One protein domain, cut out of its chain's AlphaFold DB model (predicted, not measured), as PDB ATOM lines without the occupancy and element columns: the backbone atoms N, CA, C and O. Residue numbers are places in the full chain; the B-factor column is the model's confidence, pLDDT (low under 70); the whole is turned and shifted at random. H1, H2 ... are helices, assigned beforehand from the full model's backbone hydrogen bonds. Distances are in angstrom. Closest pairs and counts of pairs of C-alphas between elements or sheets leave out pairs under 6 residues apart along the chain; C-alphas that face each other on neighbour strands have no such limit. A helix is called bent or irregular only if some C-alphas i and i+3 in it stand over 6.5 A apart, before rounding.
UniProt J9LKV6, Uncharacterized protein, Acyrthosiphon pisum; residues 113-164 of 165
ATOM      1  N   HIS A 113       6.856 -30.387 120.103       89.56
ATOM      2  CA  HIS A 113       7.939 -30.966 120.900       89.56
ATOM      3  C   HIS A 113       9.331 -30.468 120.478       89.56
ATOM      4  O   HIS A 113      10.216 -30.421 121.322       89.56
ATOM      5  N   LEU A 114       9.518 -30.074 119.210       91.94
ATOM      6  CA  LEU A 114      10.774 -29.489 118.714       91.94
ATOM      7  C   LEU A 114      10.790 -27.958 118.800       91.94
ATOM      8  O   LEU A 114      11.851 -27.343 118.804       91.94
ATOM      9  N   TRP A 115       9.629 -27.314 118.913       92.69
ATOM     10  CA  TRP A 115       9.543 -25.875 119.151       92.69
ATOM     11  C   TRP A 115       9.729 -25.529 120.640       92.69
ATOM     12  O   TRP A 115       8.860 -24.924 121.274       92.69
ATOM     13  N   ALA A 116      10.860 -25.946 121.215       93.56
ATOM     14  CA  ALA A 116      11.181 -25.819 122.637       93.56
ATOM     15  C   ALA A 116      12.628 -25.333 122.853       93.56
ATOM     16  O   ALA A 116      13.480 -25.595 122.003       93.56
ATOM     17  N   PRO A 117      12.943 -24.661 123.985       94.94
ATOM     18  CA  PRO A 117      14.285 -24.143 124.265       94.94
ATOM     19  C   PRO A 117      15.409 -25.165 124.066       94.94
ATOM     20  O   PRO A 117      16.432 -24.836 123.473       94.94
ATOM     21  N   ASP A 118      15.197 -26.405 124.506       94.62
ATOM     22  CA  ASP A 118      16.208 -27.465 124.470       94.62
ATOM     23  C   ASP A 118      16.662 -27.791 123.041       94.62
ATOM     24  O   ASP A 118      17.843 -28.034 122.804       94.62
ATOM     25  N   THR A 119      15.755 -27.709 122.062       94.81
ATOM     26  CA  THR A 119      16.076 -27.913 120.640       94.81
ATOM     27  C   THR A 119      17.000 -26.829 120.089       94.81
ATOM     28  O   THR A 119      17.786 -27.093 119.182       94.81
ATOM     29  N   PHE A 120      16.938 -25.619 120.646       94.81
ATOM     30  CA  PHE A 120      17.713 -24.466 120.187       94.81
ATOM     31  C   PHE A 120      18.918 -24.154 121.085       94.81
ATOM     32  O   PHE A 120      19.534 -23.108 120.912       94.81
ATOM     33  N   GLY A 121      19.275 -25.034 122.027       94.56
ATOM     34  CA  GLY A 121      20.416 -24.817 122.924       94.56
ATOM     35  C   GLY A 121      20.122 -23.885 124.105       94.56
ATOM     36  O   GLY A 121      21.036 -23.268 124.646       94.56
ATOM     37  N   GLY A 122      18.853 -23.771 124.509       96.31
ATOM     38  CA  GLY A 122      18.413 -23.032 125.692       96.31
ATOM     39  C   GLY A 122      17.506 -21.836 125.392       96.31
ATOM     40  O   GLY A 122      17.189 -21.504 124.248       96.31
ATOM     41  N   VAL A 123      17.052 -21.173 126.461       96.25
ATOM     42  CA  VAL A 123      16.051 -20.090 126.388       96.25
ATOM     43  C   VAL A 123      16.576 -18.870 125.627       96.25
ATOM     44  O   VAL A 123      15.819 -18.236 124.894       96.25
ATOM     45  N   GLU A 124      17.864 -18.556 125.764       94.81
ATOM     46  CA  GLU A 124      18.486 -17.392 125.127       94.81
ATOM     47  C   GLU A 124      18.472 -17.505 123.597       94.81
ATOM     48  O   GLU A 124      17.899 -16.652 122.912       94.81
ATOM     49  N   PHE A 125      18.994 -18.606 123.055       94.12
ATOM     50  CA  PHE A 125      18.972 -18.869 121.616       94.12
ATOM     51  C   PHE A 125      17.552 -19.047 121.077       94.12
ATOM     52  O   PHE A 125      17.243 -18.569 119.985       94.12
ATOM     53  N   PHE A 126      16.642 -19.648 121.847       95.00
ATOM     54  CA  PHE A 126      15.251 -19.751 121.415       95.00
ATOM     55  C   PHE A 126      14.563 -18.381 121.318       95.00
ATOM     56  O   PHE A 126      13.797 -18.131 120.385       95.00
ATOM     57  N   ASN A 127      14.855 -17.458 122.235       95.25
ATOM     58  CA  ASN A 127      14.371 -16.080 122.143       95.25
ATOM     59  C   ASN A 127      15.005 -15.328 120.967       95.25
ATOM     60  O   ASN A 127      14.324 -14.526 120.322       95.25
ATOM     61  N   LEU A 128      16.264 -15.623 120.633       93.56
ATOM     62  CA  LEU A 128      16.915 -15.092 119.438       93.56
ATOM     63  C   LEU A 128      16.195 -15.530 118.158       93.56
ATOM     64  O   LEU A 128      15.937 -14.698 117.292       93.56
ATOM     65  N   VAL A 129      15.824 -16.809 118.052       91.75
ATOM     66  CA  VAL A 129      15.052 -17.335 116.914       91.75
ATOM     67  C   VAL A 129      13.709 -16.611 116.788       91.75
ATOM     68  O   VAL A 129      13.378 -16.136 115.705       91.75
ATOM     69  N   LYS A 130      12.968 -16.443 117.891       90.62
ATOM     70  CA  LYS A 130      11.652 -15.769 117.888       90.62
ATOM     71  C   LYS A 130      11.711 -14.277 117.559       90.62
ATOM     72  O   LYS A 130      10.742 -13.740 117.037       90.62
ATOM     73  N   SER A 131      12.804 -13.602 117.910       91.25
ATOM     74  CA  SER A 131      12.967 -12.147 117.744       91.25
ATOM     75  C   SER A 131      13.795 -11.758 116.516       91.25
ATOM     76  O   SER A 131      14.025 -10.572 116.264       91.25
ATOM     77  N   THR A 132      14.273 -12.736 115.741       91.50
ATOM     78  CA  THR A 132      15.073 -12.458 114.549       91.50
ATOM     79  C   THR A 132      14.212 -11.836 113.455       91.50
ATOM     80  O   THR A 132      13.114 -12.288 113.154       91.50
ATOM     81  N   SER A 133      14.759 -10.802 112.826       87.75
ATOM     82  CA  SER A 133      14.219 -10.158 111.638       87.75
ATOM     83  C   SER A 133      15.325 -10.075 110.594       87.75
ATOM     84  O   SER A 133      16.511 -10.166 110.925       87.75
ATOM     85  N   LEU A 134      14.965  -9.862 109.327       84.38
ATOM     86  CA  LEU A 134      15.961  -9.675 108.269       84.38
ATOM     87  C   LEU A 134      16.927  -8.530 108.615       84.38
ATOM     88  O   LEU A 134      18.133  -8.651 108.427       84.38
ATOM     89  N   LYS A 135      16.406  -7.452 109.215       83.38
ATOM     90  CA  LYS A 135      17.216  -6.331 109.694       83.38
ATOM     91  C   LYS A 135      18.202  -6.746 110.774       83.38
ATOM     92  O   LYS A 135      19.374  -6.386 110.685       83.38
ATOM     93  N   SER A 136      17.743  -7.475 111.793       86.62
ATOM     94  CA  SER A 136      18.642  -7.892 112.866       86.62
ATOM     95  C   SER A 136      19.671  -8.905 112.374       86.62
ATOM     96  O   SER A 136      20.791  -8.885 112.867       86.62
ATOM     97  N   LEU A 137      19.338  -9.750 111.393       89.06
ATOM     98  CA  LEU A 137      20.296 -10.649 110.749       89.06
ATOM     99  C   LEU A 137      21.387  -9.867 110.007       89.06
ATOM    100  O   LEU A 137      22.566 -10.089 110.267       89.06
ATOM    101  N   VAL A 138      21.009  -8.934 109.130       87.06
ATOM    102  CA  VAL A 138      21.972  -8.149 108.336       87.06
ATOM    103  C   VAL A 138      22.866  -7.304 109.239       87.06
ATOM    104  O   VAL A 138      24.085  -7.414 109.162       87.06
ATOM    105  N   CYS A 139      22.287  -6.525 110.159       86.38
ATOM    106  CA  CYS A 139      23.076  -5.636 111.016       86.38
ATOM    107  C   CYS A 139      24.004  -6.366 111.995       86.38
ATOM    108  O   CYS A 139      24.900  -5.736 112.546       86.38
ATOM    109  N   ARG A 140      23.787  -7.664 112.247       88.94
ATOM    110  CA  ARG A 140      24.688  -8.479 113.076       88.94
ATOM    111  C   ARG A 140      25.904  -9.004 112.313       88.94
ATOM    112  O   ARG A 140      26.863  -9.400 112.960       88.94
ATOM    113  N   ASN A 141      25.851  -9.047 110.981       91.31
ATOM    114  CA  ASN A 141      26.849  -9.733 110.152       91.31
ATOM    115  C   ASN A 141      27.535  -8.823 109.120       91.31
ATOM    116  O   ASN A 141      28.386  -9.298 108.375       91.31
ATOM    117  N   VAL A 142      27.153  -7.546 109.037       87.75
ATOM    118  CA  VAL A 142      27.693  -6.591 108.063       87.75
ATOM    119  C   VAL A 142      28.047  -5.286 108.766       87.75
ATOM    120  O   VAL A 142      27.223  -4.722 109.494       87.75
ATOM    121  N   ASP A 143      29.259  -4.794 108.514       84.12
ATOM    122  CA  ASP A 143      29.718  -3.491 108.992       84.12
ATOM    123  C   ASP A 143      28.906  -2.351 108.343       84.12
ATOM    124  O   ASP A 143      28.411  -2.468 107.226       84.12
ATOM    125  N   ASN A 144      28.739  -1.226 109.046       77.25
ATOM    126  CA  ASN A 144      28.018  -0.040 108.551       77.25
ATOM    127  C   ASN A 144      26.545  -0.266 108.134       77.25
ATOM    128  O   ASN A 144      26.041   0.367 107.206       77.25
ATOM    129  N   CYS A 145      25.779  -1.066 108.890       74.62
ATOM    130  CA  CYS A 145      24.353  -1.331 108.605       74.62
ATOM    131  C   CYS A 145      23.463  -0.075 108.432       74.62
ATOM    132  O   CYS A 145      22.397  -0.129 107.816       74.62
ATOM    133  N   ASN A 146      23.868   1.075 108.982       68.88
ATOM    134  CA  ASN A 146      23.126   2.328 108.841       68.88
ATOM    135  C   ASN A 146      23.106   2.868 107.402       68.88
ATOM    136  O   ASN A 146      22.123   3.510 107.037       68.88
ATOM    137  N   GLU A 147      24.131   2.583 106.595       67.25
ATOM    138  CA  GLU A 147      24.220   3.024 105.195       67.25
ATOM    139  C   GLU A 147      23.274   2.226 104.289       67.25
ATOM    140  O   GLU A 147      22.725   2.754 103.325       67.25
ATOM    141  N   LEU A 148      22.965   0.985 104.674       64.31
ATOM    142  CA  LEU A 148      22.054   0.110 103.940       64.31
ATOM    143  C   LEU A 148      20.573   0.486 104.123       64.31
ATOM    144  O   LEU A 148      19.724  -0.039 103.413       64.31
ATOM    145  N   LYS A 149      20.215   1.409 105.031       59.66
ATOM    146  CA  LYS A 149      18.809   1.803 105.282       59.66
ATOM    147  C   LYS A 149      18.098   2.399 104.059       59.66
ATOM    148  O   LYS A 149      16.869   2.371 104.018       59.66
ATOM    149  N   ASN A 150      18.853   2.924 103.093       57.53
ATOM    150  CA  ASN A 150      18.322   3.501 101.856       57.53
ATOM    151  C   ASN A 150      18.179   2.478 100.718       57.53
ATOM    152  O   ASN A 150      17.608   2.800  99.676       57.53
ATOM    153  N   GLU A 151      18.651   1.246 100.918       60.16
ATOM    154  CA  GLU A 151      18.485   0.165  99.957       60.16
ATOM    155  C   GLU A 151      17.035  -0.335  99.947       60.16
ATOM    156  O   GLU A 151      16.361  -0.452 100.980       60.16
ATOM    157  N   SER A 152      16.564  -0.704  98.756       57.62
ATOM    158  CA  SER A 152      15.242  -1.310  98.528       57.62
ATOM    159  C   SER A 152      14.960  -2.501  99.464       57.62
ATOM    160  O   SER A 152      13.814  -2.729  99.858       57.62
ATOM    161  N   PHE A 153      16.018  -3.182  99.910       57.22
ATOM    162  CA  PHE A 153      16.029  -4.293 100.862       57.22
ATOM    163  C   PHE A 153      15.254  -4.036 102.169       57.22
ATOM    164  O   PHE A 153      14.429  -4.858 102.575       57.22
ATOM    165  N   PHE A 154      15.445  -2.884 102.824       58.66
ATOM    166  CA  PHE A 154      14.750  -2.580 104.089       58.66
ATOM    167  C   PHE A 154      13.319  -2.084 103.884       58.66
ATOM    168  O   PHE A 154      12.477  -2.181 104.780       58.66
ATOM    169  N   LYS A 155      13.000  -1.602 102.679       58.62
ATOM    170  CA  LYS A 155      11.626  -1.258 102.300       58.62
ATOM    171  C   LYS A 155      10.753  -2.517 102.213       58.62
ATOM    172  O   LYS A 155       9.614  -2.489 102.676       58.62
ATOM    173  N   PHE A 156      11.303  -3.625 101.704       52.06
ATOM    174  CA  PHE A 156      10.642  -4.936 101.691       52.06
ATOM    175  C   PHE A 156      10.484  -5.545 103.092       52.06
ATOM    176  O   PHE A 156       9.412  -6.071 103.390       52.06
ATOM    177  N   SER A 157      11.481  -5.440 103.986       53.03
ATOM    178  CA  SER A 157      11.339  -5.990 105.350       53.03
ATOM    179  C   SER A 157      10.212  -5.307 106.133       53.03
ATOM    180  O   SER A 157       9.410  -5.986 106.770       53.03
ATOM    181  N   ASN A 158      10.091  -3.979 106.020       53.91
ATOM    182  CA  ASN A 158       9.024  -3.210 106.670       53.91
ATOM    183  C   ASN A 158       7.624  -3.547 106.119       53.91
ATOM    184  O   ASN A 158       6.629  -3.400 106.826       53.91
ATOM    185  N   LEU A 159       7.523  -3.970 104.853       49.78
ATOM    186  CA  LEU A 159       6.264  -4.433 104.260       49.78
ATOM    187  C   LEU A 159       5.867  -5.817 104.785       49.78
ATOM    188  O   LEU A 159       4.686  -6.041 105.038       49.78
ATOM    189  N   MET A 160       6.834  -6.713 104.993       43.88
ATOM    190  CA  MET A 160       6.591  -8.040 105.572       43.88
ATOM    191  C   MET A 160       6.179  -7.952 107.048       43.88
ATOM    192  O   MET A 160       5.232  -8.623 107.443       43.88
ATOM    193  N   GLU A 161       6.800  -7.068 107.840       49.75
ATOM    194  CA  GLU A 161       6.379  -6.803 109.230       49.75
ATOM    195  C   GLU A 161       4.949  -6.251 109.317       49.75
ATOM    196  O   GLU A 161       4.204  -6.611 110.222       49.75
ATOM    197  N   LYS A 162       4.529  -5.420 108.353       41.38
ATOM    198  CA  LYS A 162       3.151  -4.898 108.282       41.38
ATOM    199  C   LYS A 162       2.128  -5.911 107.760       41.38
ATOM    200  O   LYS A 162       0.933  -5.683 107.924       41.38
ATOM    201  N   ALA A 163       2.575  -6.978 107.099       36.25
ATOM    202  CA  ALA A 163       1.720  -8.028 106.545       36.25
ATOM    203  C   ALA A 163       1.506  -9.209 107.509       36.25
ATOM    204  O   ALA A 163       0.658 -10.061 107.238       36.25
ATOM    205  N   SER A 164       2.234  -9.258 108.629       33.84
ATOM    206  CA  SER A 164       1.885 -10.103 109.772       33.84
ATOM    207  C   SER A 164       0.673  -9.503 110.490       33.84
ATOM    208  O   SER A 164       0.815  -8.598 111.311       33.84
TER     209      SER A 164
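This is residues 113 to 164 of the 165 residues of an uncharacterized protein of Acyrthosiphon pisum (UniProt J9LKV6). The longest helix, H5, forms one side of an open loop with H3 on the other side and little H4 at the turn between them; from the start of H3 the short helices H2 and H1 lead away as an arm. The whole is flat and loose, with few contacts between helices, spanning 40 by 28 by 10 A with a radius of gyration of the C-alphas of 13.9 A. The printed part has 52 residues with five named helices, H1 to H5 in chain order, and no named strand; the class is all helix.

Find C-alpha 152 at (15.242, -1.310, 98.528); from there H5 runs 17.1 A to C-alpha 163 at (1.720, -8.028, 106.545). Before it, H4 is residues 147 to 150, only just irregular, with C-alphas 147 and 150 6.8 A apart. H3 is residues 134 to 141, 11.0 A long, and H2 is residues 123 to 131, 12.1 A long. H1, residues 117 to 120, begins at C-alpha 117 (14.285, -24.143, 124.265).

Look at residues 154 to 157 of H5, which alone touch H3, and only just, with 3 pairs of C-alphas within 8 A; the closest C-alphas, of Leu 134 and Ser 157, are 6.6 A apart. The two helices run opposite ways at a steep tilt of 46 degrees. H4 and H5 are close but not clearly touching, their closest C-alphas, of Leu 148 and Phe 154, 7.8 A apart. H3 is apart from H2 and from H4. H1 and H2 touch only at the corner by their link, their closest C-alphas, of Pro 117 and Val 123, 4.9 A apart. Every O i to N i+4 pair is within hydrogen-bond range in H2 and H5, and 3 of 4 in H3; H1 and H4 are too short for such a pair.

Look to His 113 and Glu 147 for the two C-alphas farthest apart, 40.8 A. The printed part has no cut, and its four links between helices are tight. Residues 146 to 164 have pLDDT under 70, against a mean of 77.0 over the printed part of this model.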